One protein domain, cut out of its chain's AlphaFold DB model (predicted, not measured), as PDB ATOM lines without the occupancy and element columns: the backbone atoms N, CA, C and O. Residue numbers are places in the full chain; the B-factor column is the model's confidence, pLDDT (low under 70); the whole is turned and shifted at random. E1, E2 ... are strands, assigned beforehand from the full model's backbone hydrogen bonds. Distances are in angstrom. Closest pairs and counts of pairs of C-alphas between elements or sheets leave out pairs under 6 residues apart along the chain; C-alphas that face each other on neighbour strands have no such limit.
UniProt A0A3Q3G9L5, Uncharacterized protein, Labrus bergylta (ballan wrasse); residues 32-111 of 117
ATOM      1  N   LEU A  32     172.683 121.275 140.772       87.44
ATOM      2  CA  LEU A  32     173.793 120.824 139.935       87.44
ATOM      3  C   LEU A  32     173.732 121.533 138.586       87.44
ATOM      4  O   LEU A  32     172.739 121.446 137.864       87.44
ATOM      5  N   LEU A  33     174.812 122.231 138.255       89.00
ATOM      6  CA  LEU A  33     174.945 123.013 137.036       89.00
ATOM      7  C   LEU A  33     176.125 122.472 136.229       89.00
ATOM      8  O   LEU A  33     177.268 122.505 136.687       89.00
ATOM      9  N   PHE A  34     175.849 122.006 135.017       87.38
ATOM     10  CA  PHE A  34     176.858 121.537 134.078       87.38
ATOM     11  C   PHE A  34     176.813 122.384 132.808       87.38
ATOM     12  O   PHE A  34     175.786 122.457 132.136       87.38
ATOM     13  N   LEU A  35     177.940 123.008 132.477       88.62
ATOM     14  CA  LEU A  35     178.126 123.821 131.280       88.62
ATOM     15  C   LEU A  35     179.355 123.327 130.521       88.62
ATOM     16  O   LEU A  35     180.462 123.330 131.066       88.62
ATOM     17  N   CYS A  36     179.177 122.965 129.252       85.69
ATOM     18  CA  CYS A  36     180.298 122.580 128.404       85.69
ATOM     19  C   CYS A  36     180.242 123.151 126.992       85.69
ATOM     20  O   CYS A  36     179.177 123.260 126.383       85.69
ATOM     21  N   SER A  37     181.424 123.438 126.451       88.94
ATOM     22  CA  SER A  37     181.639 123.748 125.039       88.94
ATOM     23  C   SER A  37     182.698 122.812 124.466       88.94
ATOM     24  O   SER A  37     183.817 122.774 124.980       88.94
ATOM     25  N   ILE A  38     182.366 122.067 123.411       84.31
ATOM     26  CA  ILE A  38     183.257 121.071 122.802       84.31
ATOM     27  C   ILE A  38     183.312 121.270 121.287       84.31
ATOM     28  O   ILE A  38     182.281 121.406 120.635       84.31
ATOM     29  N   GLN A  39     184.517 121.329 120.720       83.31
ATOM     30  CA  GLN A  39     184.703 121.600 119.286       83.31
ATOM     31  C   GLN A  39     184.825 120.339 118.418       83.31
ATOM     32  O   GLN A  39     184.578 120.406 117.221       83.31
ATOM     33  N   SER A  40     185.204 119.205 119.004       81.25
ATOM     34  CA  SER A  40     185.386 117.935 118.290       81.25
ATOM     35  C   SER A  40     184.447 116.868 118.869       81.25
ATOM     36  O   SER A  40     183.333 117.199 119.277       81.25
ATOM     37  N   GLU A  41     184.882 115.611 118.912       83.31
ATOM     38  CA  GLU A  41     184.114 114.488 119.444       83.31
ATOM     39  C   GLU A  41     183.957 114.548 120.970       83.31
ATOM     40  O   GLU A  41     184.907 114.812 121.720       83.31
ATOM     41  N   ALA A  42     182.746 114.265 121.445       83.50
ATOM     42  CA  ALA A  42     182.411 114.289 122.859       83.50
ATOM     43  C   ALA A  42     181.594 113.072 123.284       83.50
ATOM     44  O   ALA A  42     180.559 112.769 122.696       83.50
ATOM     45  N   VAL A  43     181.973 112.465 124.408       86.56
ATOM     46  CA  VAL A  43     181.103 111.562 125.166       86.56
ATOM     47  C   VAL A  43     180.849 112.171 126.538       86.56
ATOM     48  O   VAL A  43     181.755 112.254 127.367       86.56
ATOM     49  N   LEU A  44     179.614 112.603 126.791       86.12
ATOM     50  CA  LEU A  44     179.201 113.164 128.077       86.12
ATOM     51  C   LEU A  44     178.236 112.213 128.771       86.12
ATOM     52  O   LEU A  44     177.169 111.889 128.249       86.12
ATOM     53  N   LEU A  45     178.619 111.789 129.970       87.31
ATOM     54  CA  LEU A  45     177.853 110.895 130.821       87.31
ATOM     55  C   LEU A  45     177.526 111.610 132.123       87.31
ATOM     56  O   LEU A  45     178.419 111.949 132.898       87.31
ATOM     57  N   PHE A  46     176.240 111.808 132.380       84.88
ATOM     58  CA  PHE A  46     175.760 112.419 133.608       84.88
ATOM     59  C   PHE A  46     174.846 111.448 134.347       84.88
ATOM     60  O   PHE A  46     173.802 111.056 133.828       84.88
ATOM     61  N   LEU A  47     175.242 111.072 135.563       86.06
ATOM     62  CA  LEU A  47     174.481 110.198 136.449       86.06
ATOM     63  C   LEU A  47     174.207 110.913 137.769       86.06
ATOM     64  O   LEU A  47     175.130 111.338 138.471       86.06
ATOM     65  N   CYS A  48     172.931 111.001 138.123       84.50
ATOM     66  CA  CYS A  48     172.493 111.625 139.363       84.50
ATOM     67  C   CYS A  48     171.467 110.778 140.109       84.50
ATOM     68  O   CYS A  48     170.586 110.150 139.515       84.50
ATOM     69  N   SER A  49     171.606 110.769 141.433       86.06
ATOM     70  CA  SER A  49     170.659 110.158 142.356       86.06
ATOM     71  C   SER A  49     170.383 111.115 143.506       86.06
ATOM     72  O   SER A  49     171.281 111.440 144.286       86.06
ATOM     73  N   ASN A  50     169.136 111.551 143.628       84.56
ATOM     74  CA  ASN A  50     168.700 112.478 144.657       84.56
ATOM     75  C   ASN A  50     167.546 111.867 145.464       84.56
ATOM     76  O   ASN A  50     166.727 111.104 144.950       84.56
ATOM     77  N   GLN A  51     167.525 112.140 146.768       82.50
ATOM     78  CA  GLN A  51     166.461 111.663 147.667       82.50
ATOM     79  C   GLN A  51     165.486 112.776 148.074       82.50
ATOM     80  O   GLN A  51     164.373 112.480 148.494       82.50
ATOM     81  N   SER A  52     165.899 114.037 147.940       84.31
ATOM     82  CA  SER A  52     165.106 115.226 148.271       84.31
ATOM     83  C   SER A  52     164.929 116.107 147.025       84.31
ATOM     84  O   SER A  52     164.962 115.602 145.903       84.31
ATOM     85  N   GLU A  53     164.728 117.410 147.204       85.19
ATOM     86  CA  GLU A  53     164.590 118.363 146.106       85.19
ATOM     87  C   GLU A  53     165.885 118.475 145.283       85.19
ATOM     88  O   GLU A  53     166.997 118.545 145.820       85.19
ATOM     89  N   ALA A  54     165.750 118.476 143.959       86.50
ATOM     90  CA  ALA A  54     166.881 118.548 143.043       86.50
ATOM     91  C   ALA A  54     166.606 119.493 141.874       86.50
ATOM     92  O   ALA A  54     165.610 119.354 141.167       86.50
ATOM     93  N   VAL A  55     167.546 120.398 141.607       88.75
ATOM     94  CA  VAL A  55     167.567 121.214 140.390       88.75
ATOM     95  C   VAL A  55     168.801 120.850 139.579       88.75
ATOM     96  O   VAL A  55     169.928 121.079 140.017       88.75
ATOM     97  N   LEU A  56     168.595 120.292 138.388       88.69
ATOM     98  CA  LEU A  56     169.665 119.887 137.479       88.69
ATOM     99  C   LEU A  56     169.575 120.703 136.192       88.69
ATOM    100  O   LEU A  56     168.584 120.625 135.464       88.69
ATOM    101  N   LEU A  57     170.628 121.462 135.901       89.56
ATOM    102  CA  LEU A  57     170.784 122.203 134.656       89.56
ATOM    103  C   LEU A  57     171.967 121.632 133.882       89.56
ATOM    104  O   LEU A  57     173.100 121.641 134.363       89.56
ATOM    105  N   PHE A  58     171.706 121.211 132.654       87.56
ATOM    106  CA  PHE A  58     172.727 120.786 131.717       87.56
ATOM    107  C   PHE A  58     172.661 121.644 130.458       87.56
ATOM    108  O   PHE A  58     171.636 121.694 129.777       87.56
ATOM    109  N   LEU A  59     173.770 122.310 130.158       88.44
ATOM    110  CA  LEU A  59     173.947 123.178 129.005       88.44
ATOM    111  C   LEU A  59     175.176 122.720 128.225       88.44
ATOM    112  O   LEU A  59     176.291 122.739 128.750       88.44
ATOM    113  N   CYS A  60     174.996 122.342 126.962       86.56
ATOM    114  CA  CYS A  60     176.120 121.979 126.108       86.56
ATOM    115  C   CYS A  60     176.042 122.590 124.708       86.56
ATOM    116  O   CYS A  60     174.979 122.652 124.087       86.56
ATOM    117  N   SER A  61     177.206 122.971 124.187       88.12
ATOM    118  CA  SER A  61     177.410 123.327 122.784       88.12
ATOM    119  C   SER A  61     178.489 122.427 122.193       88.12
ATOM    120  O   SER A  61     179.600 122.397 122.721       88.12
ATOM    121  N   ILE A  62     178.174 121.699 121.123       84.62
ATOM    122  CA  ILE A  62     179.089 120.744 120.483       84.62
ATOM    123  C   ILE A  62     179.140 121.010 118.976       84.62
ATOM    124  O   ILE A  62     178.097 121.227 118.365       84.62
ATOM    125  N   GLN A  63     180.336 121.064 118.383       83.25
ATOM    126  CA  GLN A  63     180.508 121.425 116.963       83.25
ATOM    127  C   GLN A  63     180.703 120.245 116.004       83.25
ATOM    128  O   GLN A  63     180.634 120.450 114.797       83.25
ATOM    129  N   SER A  64     180.985 119.051 116.522       80.00
ATOM    130  CA  SER A  64     181.190 117.845 115.718       80.00
ATOM    131  C   SER A  64     180.333 116.706 116.286       80.00
ATOM    132  O   SER A  64     179.139 116.892 116.504       80.00
ATOM    133  N   GLU A  65     180.904 115.535 116.554       81.44
ATOM    134  CA  GLU A  65     180.151 114.373 117.024       81.44
ATOM    135  C   GLU A  65     179.922 114.379 118.541       81.44
ATOM    136  O   GLU A  65     180.818 114.669 119.338       81.44
ATOM    137  N   ALA A  66     178.711 114.015 118.960       83.31
ATOM    138  CA  ALA A  66     178.345 113.958 120.370       83.31
ATOM    139  C   ALA A  66     177.590 112.680 120.741       83.31
ATOM    140  O   ALA A  66     176.584 112.333 120.127       83.31
ATOM    141  N   VAL A  67     177.981 112.061 121.854       86.44
ATOM    142  CA  VAL A  67     177.161 111.094 122.587       86.44
ATOM    143  C   VAL A  67     176.861 111.668 123.965       86.44
ATOM    144  O   VAL A  67     177.752 111.787 124.804       86.44
ATOM    145  N   LEU A  68     175.599 112.020 124.211       86.12
ATOM    146  CA  LEU A  68     175.136 112.546 125.496       86.12
ATOM    147  C   LEU A  68     174.209 111.531 126.158       86.12
ATOM    148  O   LEU A  68     173.112 111.276 125.657       86.12
ATOM    149  N   LEU A  69     174.632 110.977 127.295       87.50
ATOM    150  CA  LEU A  69     173.790 110.133 128.141       87.50
ATOM    151  C   LEU A  69     173.534 110.838 129.471       87.50
ATOM    152  O   LEU A  69     174.461 111.142 130.224       87.50
ATOM    153  N   PHE A  70     172.262 111.045 129.780       85.00
ATOM    154  CA  PHE A  70     171.811 111.602 131.044       85.00
ATOM    155  C   PHE A  70     170.887 110.603 131.737       85.00
ATOM    156  O   PHE A  70     169.817 110.286 131.215       85.00
ATOM    157  N   LEU A  71     171.298 110.114 132.910       86.38
ATOM    158  CA  LEU A  71     170.467 109.277 133.774       86.38
ATOM    159  C   LEU A  71     170.203 109.992 135.102       86.38
ATOM    160  O   LEU A  71     171.132 110.375 135.821       86.38
ATOM    161  N   CYS A  72     168.925 110.111 135.447       84.81
ATOM    162  CA  CYS A  72     168.470 110.667 136.714       84.81
ATOM    163  C   CYS A  72     167.543 109.730 137.472       84.81
ATOM    164  O   CYS A  72     166.624 109.135 136.910       84.81
ATOM    165  N   SER A  73     167.761 109.653 138.782       87.56
ATOM    166  CA  SER A  73     166.824 109.071 139.735       87.56
ATOM    167  C   SER A  73     166.546 110.082 140.839       87.56
ATOM    168  O   SER A  73     167.482 110.531 141.499       87.56
ATOM    169  N   ASN A  74     165.281 110.441 141.050       85.94
ATOM    170  CA  ASN A  74     164.880 111.277 142.175       85.94
ATOM    171  C   ASN A  74     163.673 110.698 142.923       85.94
ATOM    172  O   ASN A  74     162.733 110.193 142.310       85.94
ATOM    173  N   GLN A  75     163.690 110.757 144.255       84.56
ATOM    174  CA  GLN A  75     162.575 110.267 145.082       84.56
ATOM    175  C   GLN A  75     161.539 111.356 145.401       84.56
ATOM    176  O   GLN A  75     160.356 111.051 145.539       84.56
ATOM    177  N   SER A  76     161.966 112.618 145.493       84.25
ATOM    178  CA  SER A  76     161.096 113.748 145.836       84.25
ATOM    179  C   SER A  76     160.866 114.644 144.608       84.25
ATOM    180  O   SER A  76     160.556 114.129 143.532       84.25
ATOM    181  N   GLU A  77     161.010 115.962 144.745       85.81
ATOM    182  CA  GLU A  77     160.792 116.947 143.684       85.81
ATOM    183  C   GLU A  77     162.041 117.165 142.823       85.81
ATOM    184  O   GLU A  77     163.142 117.371 143.337       85.81
ATOM    185  N   ALA A  78     161.895 117.119 141.498       86.62
ATOM    186  CA  ALA A  78     162.986 117.400 140.566       86.62
ATOM    187  C   ALA A  78     162.604 118.423 139.494       86.62
ATOM    188  O   ALA A  78     161.583 118.295 138.818       86.62
ATOM    189  N   VAL A  79     163.508 119.370 139.249       89.88
ATOM    190  CA  VAL A  79     163.498 120.245 138.076       89.88
ATOM    191  C   VAL A  79     164.711 119.921 137.218       89.88
ATOM    192  O   VAL A  79     165.849 120.145 137.629       89.88
ATOM    193  N   LEU A  80     164.468 119.400 136.017       88.75
ATOM    194  CA  LEU A  80     165.506 119.009 135.069       88.75
ATOM    195  C   LEU A  80     165.411 119.858 133.811       88.75
ATOM    196  O   LEU A  80     164.399 119.848 133.108       88.75
ATOM    197  N   LEU A  81     166.491 120.572 133.525       90.06
ATOM    198  CA  LEU A  81     166.622 121.447 132.374       90.06
ATOM    199  C   LEU A  81     167.821 120.990 131.547       90.06
ATOM    200  O   LEU A  81     168.962 121.059 132.000       90.06
ATOM    201  N   PHE A  82     167.560 120.544 130.325       87.75
ATOM    202  CA  PHE A  82     168.583 120.114 129.383       87.75
ATOM    203  C   PHE A  82     168.492 120.947 128.109       87.75
ATOM    204  O   PHE A  82     167.489 120.878 127.395       87.75
ATOM    205  N   LEU A  83     169.536 121.732 127.828       88.81
ATOM    206  CA  LEU A  83     169.671 122.497 126.591       88.81
ATOM    207  C   LEU A  83     170.937 122.054 125.849       88.81
ATOM    208  O   LEU A  83     172.047 122.183 126.370       88.81
ATOM    209  N   CYS A  84     170.767 121.580 124.616       86.56
ATOM    210  CA  CYS A  84     171.869 121.244 123.718       86.56
ATOM    211  C   CYS A  84     171.789 121.974 122.382       86.56
ATOM    212  O   CYS A  84     170.732 122.063 121.760       86.56
ATOM    213  N   SER A  85     172.947 122.431 121.912       88.56
ATOM    214  CA  SER A  85     173.160 122.837 120.525       88.56
ATOM    215  C   SER A  85     174.283 122.000 119.938       88.56
ATOM    216  O   SER A  85     175.393 122.017 120.465       88.56
ATOM    217  N   ILE A  86     173.994 121.265 118.867       85.19
ATOM    218  CA  ILE A  86     174.948 120.363 118.226       85.19
ATOM    219  C   ILE A  86     175.004 120.679 116.732       85.19
ATOM    220  O   ILE A  86     173.967 120.767 116.075       85.19
ATOM    221  N   GLN A  87     176.207 120.887 116.211       82.81
ATOM    222  CA  GLN A  87     176.484 121.012 114.781       82.81
ATOM    223  C   GLN A  87     177.132 119.695 114.346       82.81
ATOM    224  O   GLN A  87     178.060 119.262 115.006       82.81
ATOM    225  N   SER A  88     176.634 119.048 113.291       80.12
ATOM    226  CA  SER A  88     176.953 117.667 112.877       80.12
ATOM    227  C   SER A  88     176.112 116.575 113.575       80.12
ATOM    228  O   SER A  88     174.884 116.696 113.622       80.12
ATOM    229  N   GLU A  89     176.721 115.475 114.031       81.06
ATOM    230  CA  GLU A  89     176.032 114.250 114.455       81.06
ATOM    231  C   GLU A  89     175.872 114.138 115.977       81.06
ATOM    232  O   GLU A  89     176.769 114.458 116.755       81.06
ATOM    233  N   ALA A  90     174.714 113.637 116.418       82.38
ATOM    234  CA  ALA A  90     174.431 113.465 117.836       82.38
ATOM    235  C   ALA A  90     173.644 112.193 118.143       82.38
ATOM    236  O   ALA A  90     172.625 111.900 117.512       82.38
ATOM    237  N   VAL A  91     174.044 111.522 119.219       84.94
ATOM    238  CA  VAL A  91     173.233 110.534 119.928       84.94
ATOM    239  C   VAL A  91     172.892 111.094 121.300       84.94
ATOM    240  O   VAL A  91     173.772 111.368 122.114       84.94
ATOM    241  N   LEU A  92     171.596 111.251 121.560       85.00
ATOM    242  CA  LEU A  92     171.070 111.779 122.814       85.00
ATOM    243  C   LEU A  92     170.209 110.722 123.482       85.00
ATOM    244  O   LEU A  92     169.233 110.247 122.901       85.00
ATOM    245  N   LEU A  93     170.546 110.387 124.720       86.31
ATOM    246  CA  LEU A  93     169.748 109.499 125.546       86.31
ATOM    247  C   LEU A  93     169.509 110.153 126.896       86.31
ATOM    248  O   LEU A  93     170.436 110.470 127.639       86.31
ATOM    249  N   PHE A  94     168.234 110.317 127.211       83.88
ATOM    250  CA  PHE A  94     167.775 110.841 128.481       83.88
ATOM    251  C   PHE A  94     166.866 109.801 129.123       83.88
ATOM    252  O   PHE A  94     165.837 109.433 128.554       83.88
ATOM    253  N   LEU A  95     167.244 109.319 130.304       85.50
ATOM    254  CA  LEU A  95     166.402 108.453 131.119       85.50
ATOM    255  C   LEU A  95     166.227 109.084 132.489       85.50
ATOM    256  O   LEU A  95     167.203 109.398 133.169       85.50
ATOM    257  N   CYS A  96     164.973 109.210 132.908       84.00
ATOM    258  CA  CYS A  96     164.658 109.685 134.237       84.00
ATOM    259  C   CYS A  96     163.640 108.816 134.949       84.00
ATOM    260  O   CYS A  96     162.650 108.391 134.356       84.00
ATOM    261  N   SER A  97     163.868 108.623 136.241       87.31
ATOM    262  CA  SER A  97     162.928 108.019 137.171       87.31
ATOM    263  C   SER A  97     162.692 108.989 138.320       87.31
ATOM    264  O   SER A  97     163.568 109.162 139.165       87.31
ATOM    265  N   ILE A  98     161.517 109.614 138.361       86.56
ATOM    266  CA  ILE A  98     161.122 110.534 139.434       86.56
ATOM    267  C   ILE A  98     159.852 109.987 140.078       86.56
ATOM    268  O   ILE A  98     158.905 109.661 139.366       86.56
ATOM    269  N   GLN A  99     159.855 109.823 141.403       85.69
ATOM    270  CA  GLN A  99     158.738 109.185 142.110       85.69
ATOM    271  C   GLN A  99     157.615 110.146 142.503       85.69
ATOM    272  O   GLN A  99     156.463 109.719 142.533       85.69
ATOM    273  N   SER A 100     157.946 111.401 142.815       87.50
ATOM    274  CA  SER A 100     156.978 112.385 143.305       87.50
ATOM    275  C   SER A 100     156.651 113.419 142.224       87.50
ATOM    276  O   SER A 100     155.871 113.121 141.321       87.50
ATOM    277  N   GLU A 101     157.255 114.610 142.265       87.31
ATOM    278  CA  GLU A 101     156.959 115.694 141.320       87.31
ATOM    279  C   GLU A 101     158.145 115.990 140.403       87.31
ATOM    280  O   GLU A 101     159.306 115.964 140.816       87.31
ATOM    281  N   ALA A 102     157.848 116.268 139.133       87.56
ATOM    282  CA  ALA A 102     158.857 116.476 138.109       87.56
ATOM    283  C   ALA A 102     158.478 117.609 137.155       87.56
ATOM    284  O   ALA A 102     157.401 117.595 136.555       87.56
ATOM    285  N   VAL A 103     159.423 118.516 136.922       90.44
ATOM    286  CA  VAL A 103     159.416 119.413 135.765       90.44
ATOM    287  C   VAL A 103     160.588 119.042 134.871       90.44
ATOM    288  O   VAL A 103     161.741 119.098 135.292       90.44
ATOM    289  N   LEU A 104     160.285 118.667 133.630       89.38
ATOM    290  CA  LEU A 104     161.274 118.293 132.623       89.38
ATOM    291  C   LEU A 104     161.184 119.257 131.446       89.38
ATOM    292  O   LEU A 104     160.139 119.361 130.803       89.38
ATOM    293  N   LEU A 105     162.292 119.923 131.137       90.62
ATOM    294  CA  LEU A 105     162.442 120.695 129.915       90.62
ATOM    295  C   LEU A 105     163.661 120.194 129.160       90.62
ATOM    296  O   LEU A 105     164.785 120.225 129.655       90.62
ATOM    297  N   PHE A 106     163.408 119.756 127.936       88.06
ATOM    298  CA  PHE A 106     164.423 119.297 127.011       88.06
ATOM    299  C   PHE A 106     164.315 120.126 125.739       88.06
ATOM    300  O   PHE A 106     163.296 120.084 125.049       88.06
ATOM    301  N   LEU A 107     165.362 120.885 125.434       88.94
ATOM    302  CA  LEU A 107     165.504 121.569 124.159       88.94
ATOM    303  C   LEU A 107     166.803 121.117 123.517       88.94
ATOM    304  O   LEU A 107     167.878 121.251 124.099       88.94
ATOM    305  N   CYS A 108     166.697 120.622 122.290       85.69
ATOM    306  CA  CYS A 108     167.867 120.357 121.483       85.69
ATOM    307  C   CYS A 108     167.711 120.906 120.079       85.69
ATOM    308  O   CYS A 108     166.674 120.719 119.441       85.69
ATOM    309  N   SER A 109     168.776 121.530 119.591       87.56
ATOM    310  CA  SER A 109     168.939 121.877 118.189       87.56
ATOM    311  C   SER A 109     170.113 121.099 117.617       87.56
ATOM    312  O   SER A 109     171.241 121.263 118.079       87.56
ATOM    313  N   ILE A 110     169.841 120.281 116.602       84.00
ATOM    314  CA  ILE A 110     170.861 119.565 115.839       84.00
ATOM    315  C   ILE A 110     170.863 120.150 114.428       84.00
ATOM    316  O   ILE A 110     169.830 120.164 113.758       84.00
ATOM    317  N   GLN A 111     172.009 120.674 114.002       82.88
ATOM    318  CA  GLN A 111     172.227 121.194 112.657       82.88
ATOM    319  C   GLN A 111     173.229 120.299 111.944       82.88
ATOM    320  O   GLN A 111     174.427 120.395 112.181       82.88
TER     321      GLN A 111
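This is residues 32 to 111 of the 117 residues of an uncharacterized protein of Labrus bergylta (ballan wrasse) (UniProt A0A3Q3G9L5). The chain is wound in stacked, flattened turns, a small solenoid whose strands alternate between two sheets, E1, E3, E5, E7 on one side and E2, E4, E6 on the other, each link crossing from sheet to sheet. The two sheets lie face to face as a well-formed sandwich, with nearly flat walls and strands lined up along the longest axis. The printed part has 80 residues with seven named strands, E1 to E7 in chain order, and no named helix: the class is all strand. The sheet orders are E1 E3 E5 E7 and E2 E4 E6, each all parallel. The whole is compact, with a radius of gyration of the C-alphas of 12.9 A, and a rod in outline, spanning 37 by 18 by 18 A.

E1, residues 32 to 38, is an edge strand and the parallel neighbour of E3, residues 54 to 62, at 4 degrees; N 34 and O 57 are 2.8 A apart, within hydrogen-bond range. E1 and E2, residues 42 to 50, meet only through their link. E2 is the parallel neighbour of E4, residues 66 to 74, at 2 degrees, with N 44 and O 67 at 2.8 A. E3 is the parallel neighbour of E5, residues 78 to 87, at 0 degrees, with N 58 and O 81 at 2.8 A. E4 is the parallel neighbour of E6, residues 90 to 98, at 1 degree, with N 91 and O 66 at 2.8 A. E5 is the parallel neighbour of E7, residues 102 to 111, at 1 degree, with N 80 and O 103 at 2.8 A. The sheets form a sandwich, two sheets face to face: the parts that face each other are 10.2 A centre to centre, and the strands of the one stand at 3 degrees to those of the other. Between the sheets, the closest C-alphas of E2 and E3 are those of Ala 42 and Ile 62, 7.6 A apart. E1 and E7 are apart.

E1 begins at C-alpha 32, (173.793, 120.824, 139.935), and is 19.6 A long. E2 is 25.8 A long, E3 25.7 A, E4 25.8 A and E6 25.5 A. E5, at 29.3 A, begins at C-alpha 78, (162.986, 117.400, 140.566). E7, at 29.1 A, ends at C-alpha 111, (172.227, 121.194, 112.657).

The two C-alphas farthest apart are those of Ser 40 and Ser 100, at 38.3 A. The printed part has no cut, and the six links between its strands are tight. The mean pLDDT of the printed part is 86.0, and no printed residue is under 70.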